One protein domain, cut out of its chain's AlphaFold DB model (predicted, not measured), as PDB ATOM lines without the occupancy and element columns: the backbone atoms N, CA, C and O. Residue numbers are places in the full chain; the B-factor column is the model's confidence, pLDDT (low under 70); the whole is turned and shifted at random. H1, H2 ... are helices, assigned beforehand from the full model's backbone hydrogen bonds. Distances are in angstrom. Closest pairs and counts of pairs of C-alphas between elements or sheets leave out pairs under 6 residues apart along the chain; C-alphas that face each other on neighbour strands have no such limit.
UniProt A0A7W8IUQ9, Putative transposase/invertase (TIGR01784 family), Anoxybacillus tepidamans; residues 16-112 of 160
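What this domain is: This is residues 16 to 112 of the 160 residues of the protein "Putative transposase/invertase (TIGR01784 family)" of Anoxybacillus tepidamans (UniProt A0A7W8IUQ9). One long helix, H4, makes the length of this domain: its earlier part passes near a small head of three short helices, H1 to H3, and its residues 90 to 112 stick out as a free arm. In the head H1 and H2 form a hairpin, and H3 folds back from the end of H2. The printed part has 97 residues with four named helices, in the order H1, H2, H3, H4, and no named strand: the class is all helix. The whole is extended, with a radius of gyration of the C-alphas of 19.4 A and spans of 71 by 30 by 19 A.

How they stand to each other: Start at H4, residues 69 to 112. It is close to but not clearly touching H3, residues 53 to 64; look at Gln 63 and Arg 72, their closest C-alphas, 6.8 A apart. H4 is likewise close to but not clearly touching H2, residues 39 to 49, with the C-alphas of Glu 46 and Leu 82 closest at 7.6 A. H2 and H3 touch only at the corner, H3 with residues 55 to 56 alone; the closest C-alphas, of Ala 49 and Leu 56, are 4.7 A apart. H1, residues 21 to 28, touches H2 in a helical hairpin, closest at the C-alphas of Pro 22 and Leu 45, 6.3 A; they run opposite ways at a shallow tilt of 33 degrees, only just short of steep. H1 and H4 are apart. In H1, H2, H3 and H4 every O i to N i+4 pair is within hydrogen-bond range.

Where its parts are: Find C-alpha 69 at (160.241, 165.189, 143.352); from there H4 runs 63.8 A to C-alpha 112 at (217.675, 145.339, 124.015). H1 begins at C-alpha 21, (173.704, 171.106, 120.133), and measures 10.4 A, H2 14.9 A and H3 17.1 A.

The domain as a whole: The C-alphas farthest apart, of Arg 33 and Gly 112, are 70.6 A apart. The printed part has no cut and no long link. Model confidence is under 70 at residues 16 to 17, 30 to 36, 63 and 66 to 72.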
ATOM      1  N   LYS A  16     172.646 169.223 114.499       66.44
ATOM      2  CA  LYS A  16     173.274 168.133 115.284       66.44
ATOM      3  C   LYS A  16     174.812 168.148 115.300       66.44
ATOM      4  O   LYS A  16     175.400 167.469 116.128       66.44
ATOM      5  N   GLN A  17     175.452 168.875 114.384       66.94
ATOM      6  CA  GLN A  17     176.916 168.968 114.281       66.94
ATOM      7  C   GLN A  17     177.506 170.187 115.010       66.94
ATOM      8  O   GLN A  17     178.719 170.371 115.005       66.94
ATOM      9  N   SER A  18     176.665 171.035 115.606       77.38
ATOM     10  CA  SER A  18     177.108 172.247 116.295       77.38
ATOM     11  C   SER A  18     177.589 171.926 117.716       77.38
ATOM     12  O   SER A  18     176.920 171.141 118.392       77.38
ATOM     13  N   PRO A  19     178.654 172.571 118.227       78.19
ATOM     14  CA  PRO A  19     179.056 172.471 119.638       78.19
ATOM     15  C   PRO A  19     177.940 172.867 120.615       78.19
ATOM     16  O   PRO A  19     177.911 172.442 121.764       78.19
ATOM     17  N   GLU A  20     176.988 173.680 120.157       80.75
ATOM     18  CA  GLU A  20     175.864 174.170 120.945       80.75
ATOM     19  C   GLU A  20     174.700 173.179 121.024       80.75
ATOM     20  O   GLU A  20     173.746 173.384 121.781       80.75
ATOM     21  N   TRP A  21     174.761 172.102 120.237       81.06
ATOM     22  CA  TRP A  21     173.704 171.106 120.133       81.06
ATOM     23  C   TRP A  21     173.279 170.528 121.494       81.06
ATOM     24  O   TRP A  21     172.073 170.541 121.759       81.06
ATOM     25  N   PRO A  22     174.186 170.092 122.391       85.38
ATOM     26  CA  PRO A  22     173.793 169.533 123.686       85.38
ATOM     27  C   PRO A  22     173.046 170.562 124.546       85.38
ATOM     28  O   PRO A  22     171.978 170.279 125.086       85.38
ATOM     29  N   TRP A  23     173.530 171.804 124.577       84.31
ATOM     30  CA  TRP A  23     172.927 172.896 125.345       84.31
ATOM     31  C   TRP A  23     171.518 173.240 124.853       84.31
ATOM     32  O   TRP A  23     170.575 173.360 125.639       84.31
ATOM     33  N   LEU A  24     171.338 173.337 123.534       80.94
ATOM     34  CA  LEU A  24     170.032 173.595 122.925       80.94
ATOM     35  C   LEU A  24     169.064 172.425 123.136       80.94
ATOM     36  O   LEU A  24     167.863 172.622 123.341       80.94
ATOM     37  N   THR A  25     169.591 171.204 123.117       81.75
ATOM     38  CA  THR A  25     168.833 169.976 123.353       81.75
ATOM     39  C   THR A  25     168.318 169.944 124.789       81.75
ATOM     40  O   THR A  25     167.119 169.743 124.979       81.75
ATOM     41  N   MET A  26     169.163 170.279 125.767       81.38
ATOM     42  CA  MET A  26     168.805 170.394 127.185       81.38
ATOM     43  C   MET A  26     167.693 171.423 127.419       81.38
ATOM     44  O   MET A  26     166.678 171.110 128.038       81.38
ATOM     45  N   LEU A  27     167.806 172.619 126.833       78.81
ATOM     46  CA  LEU A  27     166.767 173.655 126.936       78.81
ATOM     47  C   LEU A  27     165.438 173.249 126.276       78.81
ATOM     48  O   LEU A  27     164.374 173.712 126.685       78.81
ATOM     49  N   SER A  28     165.489 172.392 125.254       73.25
ATOM     50  CA  SER A  28     164.302 171.894 124.550       73.25
ATOM     51  C   SER A  28     163.715 170.601 125.129       73.25
ATOM     52  O   SER A  28     162.625 170.202 124.717       73.25
ATOM     53  N   ALA A  29     164.410 169.961 126.077       75.31
ATOM     54  CA  ALA A  29     164.011 168.690 126.682       75.31
ATOM     55  C   ALA A  29     162.751 168.808 127.544       75.31
ATOM     56  O   ALA A  29     162.053 167.815 127.750       75.31
ATOM     57  N   VAL A  30     162.435 170.016 128.021       69.69
ATOM     58  CA  VAL A  30     161.268 170.280 128.866       69.69
ATOM     59  C   VAL A  30     160.345 171.276 128.190       69.69
ATOM     60  O   VAL A  30     160.710 172.417 127.910       69.69
ATOM     61  N   ASP A  31     159.103 170.858 127.960       68.81
ATOM     62  CA  ASP A  31     158.067 171.771 127.493       68.81
ATOM     63  C   ASP A  31     157.536 172.583 128.679       68.81
ATOM     64  O   ASP A  31     156.809 172.075 129.533       68.81
ATOM     65  N   SER A  32     157.857 173.877 128.711       62.78
ATOM     66  CA  SER A  32     157.456 174.795 129.784       62.78
ATOM     67  C   SER A  32     155.941 174.908 129.987       62.78
ATOM     68  O   SER A  32     155.498 175.273 131.075       62.78
ATOM     69  N   ARG A  33     155.123 174.582 128.972       60.22
ATOM     70  CA  ARG A  33     153.655 174.637 129.073       60.22
ATOM     71  C   ARG A  33     153.044 173.370 129.651       60.22
ATOM     72  O   ARG A  33     152.021 173.448 130.321       60.22
ATOM     73  N   THR A  34     153.624 172.213 129.349       61.75
ATOM     74  CA  THR A  34     153.081 170.910 129.770       61.75
ATOM     75  C   THR A  34     153.857 170.293 130.927       61.75
ATOM     76  O   THR A  34     153.381 169.319 131.503       61.75
ATOM     77  N   LYS A  35     155.023 170.861 131.272       66.50
ATOM     78  CA  LYS A  35     155.998 170.342 132.243       66.50
ATOM     79  C   LYS A  35     156.398 168.886 131.979       66.50
ATOM     80  O   LYS A  35     156.890 168.209 132.871       66.50
ATOM     81  N   LYS A  36     156.175 168.396 130.758       68.81
ATOM     82  CA  LYS A  36     156.561 167.050 130.354       68.81
ATOM     83  C   LYS A  36     157.977 167.081 129.811       68.81
ATOM     84  O   LYS A  36     158.335 167.980 129.046       68.81
ATOM     85  N   ILE A  37     158.739 166.074 130.210       70.62
ATOM     86  CA  ILE A  37     160.078 165.815 129.709       70.62
ATOM     87  C   ILE A  37     159.943 164.951 128.453       70.62
ATOM     88  O   ILE A  37     159.203 163.966 128.445       70.62
ATOM     89  N   ASP A  38     160.625 165.334 127.379       77.50
ATOM     90  CA  ASP A  38     160.726 164.519 126.172       77.50
ATOM     91  C   ASP A  38     161.823 163.460 126.377       77.50
ATOM     92  O   ASP A  38     163.020 163.748 126.322       77.50
ATOM     93  N   GLU A  39     161.411 162.222 126.663       76.19
ATOM     94  CA  GLU A  39     162.327 161.118 126.976       76.19
ATOM     95  C   GLU A  39     163.329 160.815 125.853       76.19
ATOM     96  O   GLU A  39     164.446 160.379 126.132       76.19
ATOM     97  N   GLU A  40     162.951 161.042 124.591       79.00
ATOM     98  CA  GLU A  40     163.827 160.822 123.437       79.00
ATOM     99  C   GLU A  40     164.979 161.833 123.443       79.00
ATOM    100  O   GLU A  40     166.136 161.474 123.230       79.00
ATOM    101  N   ILE A  41     164.671 163.092 123.762       78.75
ATOM    102  CA  ILE A  41     165.659 164.169 123.892       78.75
ATOM    103  C   ILE A  41     166.635 163.870 125.029       78.75
ATOM    104  O   ILE A  41     167.846 164.001 124.851       78.75
ATOM    105  N   VAL A  42     166.123 163.402 126.166       79.56
ATOM    106  CA  VAL A  42     166.962 163.030 127.309       79.56
ATOM    107  C   VAL A  42     167.875 161.850 126.972       79.56
ATOM    108  O   VAL A  42     169.052 161.883 127.299       79.56
ATOM    109  N   ARG A  43     167.381 160.819 126.272       82.19
ATOM    110  CA  ARG A  43     168.230 159.699 125.811       82.19
ATOM    111  C   ARG A  43     169.378 160.156 124.915       82.19
ATOM    112  O   ARG A  43     170.488 159.663 125.078       82.19
ATOM    113  N   GLU A  44     169.126 161.083 123.993       83.75
ATOM    114  CA  GLU A  44     170.197 161.638 123.157       83.75
ATOM    115  C   GLU A  44     171.234 162.405 123.997       83.75
ATOM    116  O   GLU A  44     172.431 162.202 123.807       83.75
ATOM    117  N   LEU A  45     170.791 163.238 124.946       83.69
ATOM    118  CA  LEU A  45     171.678 164.001 125.836       83.69
ATOM    119  C   LEU A  45     172.558 163.117 126.705       83.69
ATOM    120  O   LEU A  45     173.732 163.413 126.884       83.69
ATOM    121  N   GLU A  46     172.013 162.028 127.224       83.25
ATOM    122  CA  GLU A  46     172.787 161.106 128.046       83.25
ATOM    123  C   GLU A  46     173.873 160.400 127.258       83.25
ATOM    124  O   GLU A  46     174.981 160.250 127.760       83.25
ATOM    125  N   GLY A  47     173.591 160.035 126.005       85.06
ATOM    126  CA  GLY A  47     174.620 159.514 125.110       85.06
ATOM    127  C   GLY A  47     175.784 160.495 124.948       85.06
ATOM    128  O   GLY A  47     176.936 160.071 124.933       85.06
ATOM    129  N   ILE A  48     175.492 161.798 124.896       85.94
ATOM    130  CA  ILE A  48     176.510 162.855 124.830       85.94
ATOM    131  C   ILE A  48     177.224 163.006 126.184       85.94
ATOM    132  O   ILE A  48     178.452 163.055 126.222       85.94
ATOM    133  N   ALA A  49     176.494 162.995 127.302       86.12
ATOM    134  CA  ALA A  49     177.047 163.109 128.656       86.12
ATOM    135  C   ALA A  49     177.974 161.940 129.038       86.12
ATOM    136  O   ALA A  49     178.887 162.105 129.844       86.12
ATOM    137  N   MET A  50     177.793 160.760 128.433       81.75
ATOM    138  CA  MET A  50     178.734 159.640 128.581       81.75
ATOM    139  C   MET A  50     180.109 159.927 127.966       81.75
ATOM    140  O   MET A  50     181.093 159.286 128.336       81.75
ATOM    141  N   THR A  51     180.186 160.854 127.012       80.94
ATOM    142  CA  THR A  51     181.426 161.216 126.316       80.94
ATOM    143  C   THR A  51     181.983 162.567 126.753       80.94
ATOM    144  O   THR A  51     183.201 162.722 126.834       80.94
ATOM    145  N   GLU A  52     181.113 163.525 127.068       84.75
ATOM    146  CA  GLU A  52     181.456 164.911 127.373       84.75
ATOM    147  C   GLU A  52     181.147 165.230 128.842       84.75
ATOM    148  O   GLU A  52     179.990 165.317 129.251       84.75
ATOM    149  N   GLN A  53     182.205 165.431 129.633       83.19
ATOM    150  CA  GLN A  53     182.114 165.691 131.075       83.19
ATOM    151  C   GLN A  53     181.338 166.982 131.396       83.19
ATOM    152  O   GLN A  53     180.562 167.010 132.342       83.19
ATOM    153  N   GLU A  54     181.505 168.028 130.585       85.31
ATOM    154  CA  GLU A  54     180.840 169.325 130.781       85.31
ATOM    155  C   GLU A  54     179.310 169.207 130.675       85.31
ATOM    156  O   GLU A  54     178.570 169.866 131.405       85.31
ATOM    157  N   ILE A  55     178.822 168.321 129.800       85.88
ATOM    158  CA  ILE A  55     177.387 168.061 129.641       85.88
ATOM    159  C   ILE A  55     176.841 167.305 130.854       85.88
ATOM    160  O   ILE A  55     175.732 167.586 131.303       85.88
ATOM    161  N   LEU A  56     177.617 166.374 131.411       83.00
ATOM    162  CA  LEU A  56     177.246 165.641 132.621       83.00
ATOM    163  C   LEU A  56     177.090 166.574 133.833       83.00
ATOM    164  O   LEU A  56     176.080 166.503 134.528       83.00
ATOM    165  N   GLU A  57     178.045 167.481 134.041       84.50
ATOM    166  CA  GLU A  57     178.011 168.469 135.131       84.50
ATOM    167  C   GLU A  57     176.811 169.416 134.995       84.50
ATOM    168  O   GLU A  57     176.097 169.694 135.959       84.50
ATOM    169  N   ALA A  58     176.504 169.843 133.771       85.88
ATOM    170  CA  ALA A  58     175.330 170.665 133.526       85.88
ATOM    171  C   ALA A  58     174.006 169.937 133.796       85.88
ATOM    172  O   ALA A  58     173.047 170.554 134.265       85.88
ATOM    173  N   LEU A  59     173.935 168.628 133.529       81.94
ATOM    174  CA  LEU A  59     172.769 167.815 133.876       81.94
ATOM    175  C   LEU A  59     172.591 167.693 135.397       81.94
ATOM    176  O   LEU A  59     171.452 167.730 135.868       81.94
ATOM    177  N   GLU A  60     173.684 167.587 136.158       80.19
ATOM    178  CA  GLU A  60     173.667 167.606 137.629       80.19
ATOM    179  C   GLU A  60     173.117 168.932 138.173       80.19
ATOM    180  O   GLU A  60     172.194 168.943 138.997       80.19
ATOM    181  N   GLU A  61     173.626 170.062 137.675       82.06
ATOM    182  CA  GLU A  61     173.136 171.384 138.075       82.06
ATOM    183  C   GLU A  61     171.662 171.570 137.708       82.06
ATOM    184  O   GLU A  61     170.854 172.023 138.525       82.06
ATOM    185  N   TRP A  62     171.281 171.167 136.498       79.00
ATOM    186  CA  TRP A  62     169.909 171.272 136.020       79.00
ATOM    187  C   TRP A  62     168.928 170.450 136.866       79.00
ATOM    188  O   TRP A  62     167.832 170.921 137.178       79.00
ATOM    189  N   GLN A  63     169.337 169.260 137.315       69.06
ATOM    190  CA  GLN A  63     168.567 168.444 138.252       69.06
ATOM    191  C   GLN A  63     168.395 169.141 139.607       69.06
ATOM    192  O   GLN A  63     167.296 169.118 140.164       69.06
ATOM    193  N   SER A  64     169.448 169.777 140.132       70.06
ATOM    194  CA  SER A  64     169.377 170.503 141.410       70.06
ATOM    195  C   SER A  64     168.327 171.624 141.392       70.06
ATOM    196  O   SER A  64     167.713 171.922 142.417       70.06
ATOM    197  N   LEU A  65     168.073 172.192 140.207       71.94
ATOM    198  CA  LEU A  65     167.083 173.241 139.962       71.94
ATOM    199  C   LEU A  65     165.667 172.700 139.690       71.94
ATOM    200  O   LEU A  65     164.711 173.480 139.651       71.94
ATOM    201  N   SER A  66     165.500 171.387 139.495       66.75
ATOM    202  CA  SER A  66     164.196 170.774 139.232       66.75
ATOM    203  C   SER A  66     163.323 170.741 140.491       66.75
ATOM    204  O   SER A  66     163.719 170.251 141.546       66.75
ATOM    205  N   VAL A  67     162.094 171.252 140.367       59.25
ATOM    206  CA  VAL A  67     161.134 171.414 141.479       59.25
ATOM    207  C   VAL A  67     160.274 170.156 141.710       59.25
ATOM    208  O   VAL A  67     159.604 170.057 142.734       59.25
ATOM    209  N   ASP A  68     160.271 169.190 140.787       68.69
ATOM    210  CA  ASP A  68     159.378 168.019 140.817       68.69
ATOM    211  C   ASP A  68     160.052 166.770 141.443       68.69
ATOM    212  O   ASP A  68     160.984 166.223 140.842       68.69
ATOM    213  N   PRO A  69     159.598 166.287 142.622       63.81
ATOM    214  CA  PRO A  69     160.241 165.189 143.352       63.81
ATOM    215  C   PRO A  69     160.217 163.823 142.649       63.81
ATOM    216  O   PRO A  69     161.164 163.051 142.799       63.81
ATOM    217  N   GLU A  70     159.164 163.499 141.893       66.19
ATOM    218  CA  GLU A  70     159.042 162.186 141.233       66.19
ATOM    219  C   GLU A  70     159.954 162.101 140.007       66.19
ATOM    220  O   GLU A  70     160.690 161.127 139.826       66.19
ATOM    221  N   ASN A  71     159.977 163.171 139.208       66.56
ATOM    222  CA  ASN A  71     160.889 163.297 138.073       66.56
ATOM    223  C   ASN A  71     162.354 163.352 138.523       66.56
ATOM    224  O   ASN A  71     163.230 162.823 137.842       66.56
ATOM    225  N   ARG A  72     162.615 163.929 139.701       68.62
ATOM    226  CA  ARG A  72     163.946 163.962 140.304       68.62
ATOM    227  C   ARG A  72     164.478 162.558 140.606       68.62
ATOM    228  O   ARG A  72     165.597 162.263 140.209       68.62
ATOM    229  N   TYR A  73     163.691 161.678 141.229       72.81
ATOM    230  CA  TYR A  73     164.160 160.331 141.586       72.81
ATOM    231  C   TYR A  73     164.464 159.450 140.364       72.81
ATOM    232  O   TYR A  73     165.518 158.815 140.290       72.81
ATOM    233  N   ALA A  74     163.559 159.414 139.380       72.12
ATOM    234  CA  ALA A  74     163.765 158.621 138.165       72.12
ATOM    235  C   ALA A  74     165.016 159.078 137.392       72.12
ATOM    236  O   ALA A  74     165.758 158.254 136.853       72.12
ATOM    237  N   TYR A  75     165.265 160.388 137.380       71.62
ATOM    238  CA  TYR A  75     166.438 160.977 136.754       71.62
ATOM    239  C   TYR A  75     167.725 160.733 137.557       71.62
ATOM    240  O   TYR A  75     168.732 160.351 136.972       71.62
ATOM    241  N   GLU A  76     167.690 160.842 138.891       73.06
ATOM    242  CA  GLU A  76     168.820 160.529 139.786       73.06
ATOM    243  C   GLU A  76     169.341 159.106 139.575       73.06
ATOM    244  O   GLU A  76     170.544 158.882 139.443       73.06
ATOM    245  N   MET A  77     168.432 158.133 139.489       81.38
ATOM    246  CA  MET A  77     168.801 156.741 139.234       81.38
ATOM    247  C   MET A  77     169.466 156.559 137.865       81.38
ATOM    248  O   MET A  77     170.390 155.755 137.722       81.38
ATOM    249  N   ARG A  78     169.017 157.322 136.866       80.88
ATOM    250  CA  ARG A  78     169.556 157.297 135.505       80.88
ATOM    251  C   ARG A  78     170.940 157.938 135.436       80.88
ATOM    252  O   ARG A  78     171.856 157.341 134.881       80.88
ATOM    253  N   LEU A  79     171.116 159.086 136.084       78.69
ATOM    254  CA  LEU A  79     172.402 159.759 136.217       78.69
ATOM    255  C   LEU A  79     173.422 158.889 136.958       78.69
ATOM    256  O   LEU A  79     174.549 158.726 136.495       78.69
ATOM    257  N   LYS A  80     173.011 158.256 138.065       84.25
ATOM    258  CA  LYS A  80     173.859 157.308 138.793       84.25
ATOM    259  C   LYS A  80     174.361 156.191 137.873       84.25
ATOM    260  O   LYS A  80     175.544 155.867 137.894       84.25
ATOM    261  N   TRP A  81     173.477 155.612 137.060       85.75
ATOM    262  CA  TRP A  81     173.863 154.574 136.105       85.75
ATOM    263  C   TRP A  81     174.903 155.078 135.092       85.75
ATOM    264  O   TRP A  81     175.879 154.375 134.835       85.75
ATOM    265  N   LEU A  82     174.745 156.296 134.564       77.56
ATOM    266  CA  LEU A  82     175.713 156.901 133.639       77.56
ATOM    267  C   LEU A  82     177.082 157.101 134.292       77.56
ATOM    268  O   LEU A  82     178.097 156.754 133.691       77.56
ATOM    269  N   LEU A  83     177.108 157.612 135.524       80.25
ATOM    270  CA  LEU A  83     178.336 157.798 136.299       80.25
ATOM    271  C   LEU A  83     179.063 156.469 136.533       80.25
ATOM    272  O   LEU A  83     180.271 156.384 136.309       80.25
ATOM    273  N   ASP A  84     178.328 155.421 136.912       86.44
ATOM    274  CA  ASP A  84     178.887 154.078 137.092       86.44
ATOM    275  C   ASP A  84     179.490 153.551 135.770       86.44
ATOM    276  O   ASP A  84     180.602 153.020 135.758       86.44
ATOM    277  N   GLN A  85     178.802 153.733 134.633       82.50
ATOM    278  CA  GLN A  85     179.320 153.341 133.313       82.50
ATOM    279  C   GLN A  85     180.587 154.115 132.930       82.50
ATOM    280  O   GLN A  85     181.564 153.525 132.468       82.50
ATOM    281  N   LEU A  86     180.583 155.429 133.134       80.62
ATOM    282  CA  LEU A  86     181.703 156.305 132.813       80.62
ATOM    283  C   LEU A  86     182.930 155.986 133.678       80.62
ATOM    284  O   LEU A  86     184.046 155.941 133.159       80.62
ATOM    285  N   SER A  87     182.724 155.682 134.962       82.69
ATOM    286  CA  SER A  87     183.773 155.195 135.861       82.69
ATOM    287  C   SER A  87     184.376 153.877 135.366       82.69
ATOM    288  O   SER A  87     185.595 153.779 135.214       82.69
ATOM    289  N   ASN A  88     183.539 152.898 135.004       88.06
ATOM    290  CA  ASN A  88     184.001 151.609 134.479       88.06
ATOM    291  C   ASN A  88     184.827 151.769 133.194       88.06
ATOM    292  O   ASN A  88     185.914 151.206 133.085       88.06
ATOM    293  N   ILE A  89     184.346 152.566 132.233       85.31
ATOM    294  CA  ILE A  89     185.057 152.813 130.968       85.31
ATOM    295  C   ILE A  89     186.414 153.477 131.227       85.31
ATOM    296  O   ILE A  89     187.414 153.099 130.611       85.31
ATOM    297  N   ARG A  90     186.463 154.465 132.131       82.81
ATOM    298  CA  ARG A  90     187.712 155.143 132.505       82.81
ATOM    299  C   ARG A  90     188.697 154.173 133.150       82.81
ATOM    300  O   ARG A  90     189.838 154.121 132.696       82.81
ATOM    301  N   GLY A  91     188.237 153.373 134.111       86.44
ATOM    302  CA  GLY A  91     189.045 152.348 134.771       86.44
ATOM    303  C   GLY A  91     189.634 151.351 133.775       86.44
ATOM    304  O   GLY A  91     190.850 151.212 133.693       86.44
ATOM    305  N   SER A  92     188.806 150.749 132.915       88.56
ATOM    306  CA  SER A  92     189.286 149.786 131.912       88.56
ATOM    307  C   SER A  92     190.277 150.392 130.913       88.56
ATOM    308  O   SER A  92     191.209 149.721 130.466       88.56
ATOM    309  N   ARG A  93     190.104 151.668 130.538       87.62
ATOM    310  CA  ARG A  93     191.047 152.361 129.648       87.62
ATOM    311  C   ARG A  93     192.389 152.617 130.332       87.62
ATOM    312  O   ARG A  93     193.424 152.531 129.672       87.62
ATOM    313  N   GLU A  94     192.369 152.969 131.611       87.62
ATOM    314  CA  GLU A  94     193.575 153.182 132.405       87.62
ATOM    315  C   GLU A  94     194.341 151.873 132.609       87.62
ATOM    316  O   GLU A  94     195.518 151.813 132.256       87.62
ATOM    317  N   GLU A  95     193.651 150.809 133.028       89.44
ATOM    318  CA  GLU A  95     194.212 149.459 133.170       89.44
ATOM    319  C   GLU A  95     194.860 148.982 131.863       89.44
ATOM    320  O   GLU A  95     196.040 148.629 131.842       89.44
ATOM    321  N   GLY A  96     194.145 149.073 130.735       92.12
ATOM    322  CA  GLY A  96     194.689 148.675 129.435       92.12
ATOM    323  C   GLY A  96     195.918 149.492 129.010       92.12
ATOM    324  O   GLY A  96     196.830 148.966 128.364       92.12
ATOM    325  N   ARG A  97     195.990 150.776 129.390       91.25
ATOM    326  CA  ARG A  97     197.163 151.624 129.125       91.25
ATOM    327  C   ARG A  97     198.357 151.211 129.983       91.25
ATOM    328  O   ARG A  97     199.479 151.173 129.474       91.25
ATOM    329  N   GLU A  98     198.134 150.927 131.263       91.19
ATOM    330  CA  GLU A  98     199.181 150.473 132.178       91.19
ATOM    331  C   GLU A  98     199.737 149.107 131.775       91.19
ATOM    332  O   GLU A  98     200.958 148.939 131.698       91.19
ATOM    333  N   GLU A  99     198.863 148.152 131.455       91.00
ATOM    334  CA  GLU A  99     199.261 146.827 130.981       91.00
ATOM    335  C   GLU A  99     200.075 146.919 129.689       91.00
ATOM    336  O   GLU A  99     201.172 146.358 129.612       91.00
ATOM    337  N   GLY A 100     199.602 147.698 128.709       93.25
ATOM    338  CA  GLY A 100     200.311 147.910 127.448       93.25
ATOM    339  C   GLY A 100     201.695 148.542 127.635       93.25
ATOM    340  O   GLY A 100     202.668 148.108 127.012       93.25
ATOM    341  N   LEU A 101     201.822 149.526 128.533       93.25
ATOM    342  CA  LEU A 101     203.111 150.146 128.852       93.25
ATOM    343  C   LEU A 101     204.061 149.154 129.534       93.25
ATOM    344  O   LEU A 101     205.238 149.070 129.174       93.25
ATOM    345  N   LYS A 102     203.557 148.387 130.505       92.19
ATOM    346  CA  LYS A 102     204.337 147.398 131.255       92.19
ATOM    347  C   LYS A 102     204.841 146.281 130.347       92.19
ATOM    348  O   LYS A 102     206.012 145.906 130.427       92.19
ATOM    349  N   GLU A 103     203.981 145.763 129.477       91.25
ATOM    350  CA  GLU A 103     204.356 144.726 128.524       91.25
ATOM    351  C   GLU A 103     205.345 145.251 127.476       91.25
ATOM    352  O   GLU A 103     206.359 144.601 127.211       91.25
ATOM    353  N   GLY A 104     205.108 146.453 126.938       93.69
ATOM    354  CA  GLY A 104     206.012 147.102 125.990       93.69
ATOM    355  C   GLY A 104     207.409 147.329 126.571       93.69
ATOM    356  O   GLY A 104     208.406 146.974 125.942       93.69
ATOM    357  N   LEU A 105     207.492 147.839 127.804       93.94
ATOM    358  CA  LEU A 105     208.762 148.050 128.499       93.94
ATOM    359  C   LEU A 105     209.496 146.727 128.745       93.94
ATOM    360  O   LEU A 105     210.699 146.639 128.500       93.94
ATOM    361  N   LYS A 106     208.783 145.690 129.201       93.12
ATOM    362  CA  LYS A 106     209.374 144.371 129.452       93.12
ATOM    363  C   LYS A 106     209.962 143.776 128.173       93.12
ATOM    364  O   LYS A 106     211.125 143.378 128.170       93.12
ATOM    365  N   ARG A 107     209.185 143.760 127.084       91.12
ATOM    366  CA  ARG A 107     209.630 143.238 125.783       91.12
ATOM    367  C   ARG A 107     210.819 144.032 125.240       91.12
ATOM    368  O   ARG A 107     211.802 143.427 124.823       91.12
ATOM    369  N   GLY A 108     210.764 145.363 125.305       93.62
ATOM    370  CA  GLY A 108     211.857 146.225 124.849       93.62
ATOM    371  C   GLY A 108     213.151 146.011 125.636       93.62
ATOM    372  O   GLY A 108     214.228 145.935 125.048       93.62
ATOM    373  N   LEU A 109     213.061 145.843 126.958       93.56
ATOM    374  CA  LEU A 109     214.228 145.605 127.809       93.56
ATOM    375  C   LEU A 109     214.836 144.215 127.578       93.56
ATOM    376  O   LEU A 109     216.058 144.082 127.530       93.56
ATOM    377  N   GLU A 110     214.006 143.183 127.402       92.00
ATOM    378  CA  GLU A 110     214.469 141.833 127.063       92.00
ATOM    379  C   GLU A 110     215.170 141.797 125.697       92.00
ATOM    380  O   GLU A 110     216.274 141.257 125.592       92.00
ATOM    381  N   GLN A 111     214.575 142.419 124.673       90.94
ATOM    382  CA  GLN A 111     215.168 142.509 123.335       90.94
ATOM    383  C   GLN A 111     216.477 143.300 123.352       90.94
ATOM    384  O   GLN A 111     217.505 142.774 122.928       90.94
ATOM    385  N   GLY A 112     216.478 144.502 123.934       92.69
ATOM    386  CA  GLY A 112     217.675 145.339 124.015       92.69
ATOM    387  C   GLY A 112     218.813 144.668 124.789       92.69
ATOM    388  O   GLY A 112     219.973 144.743 124.388       92.69
TER     389      GLY A 112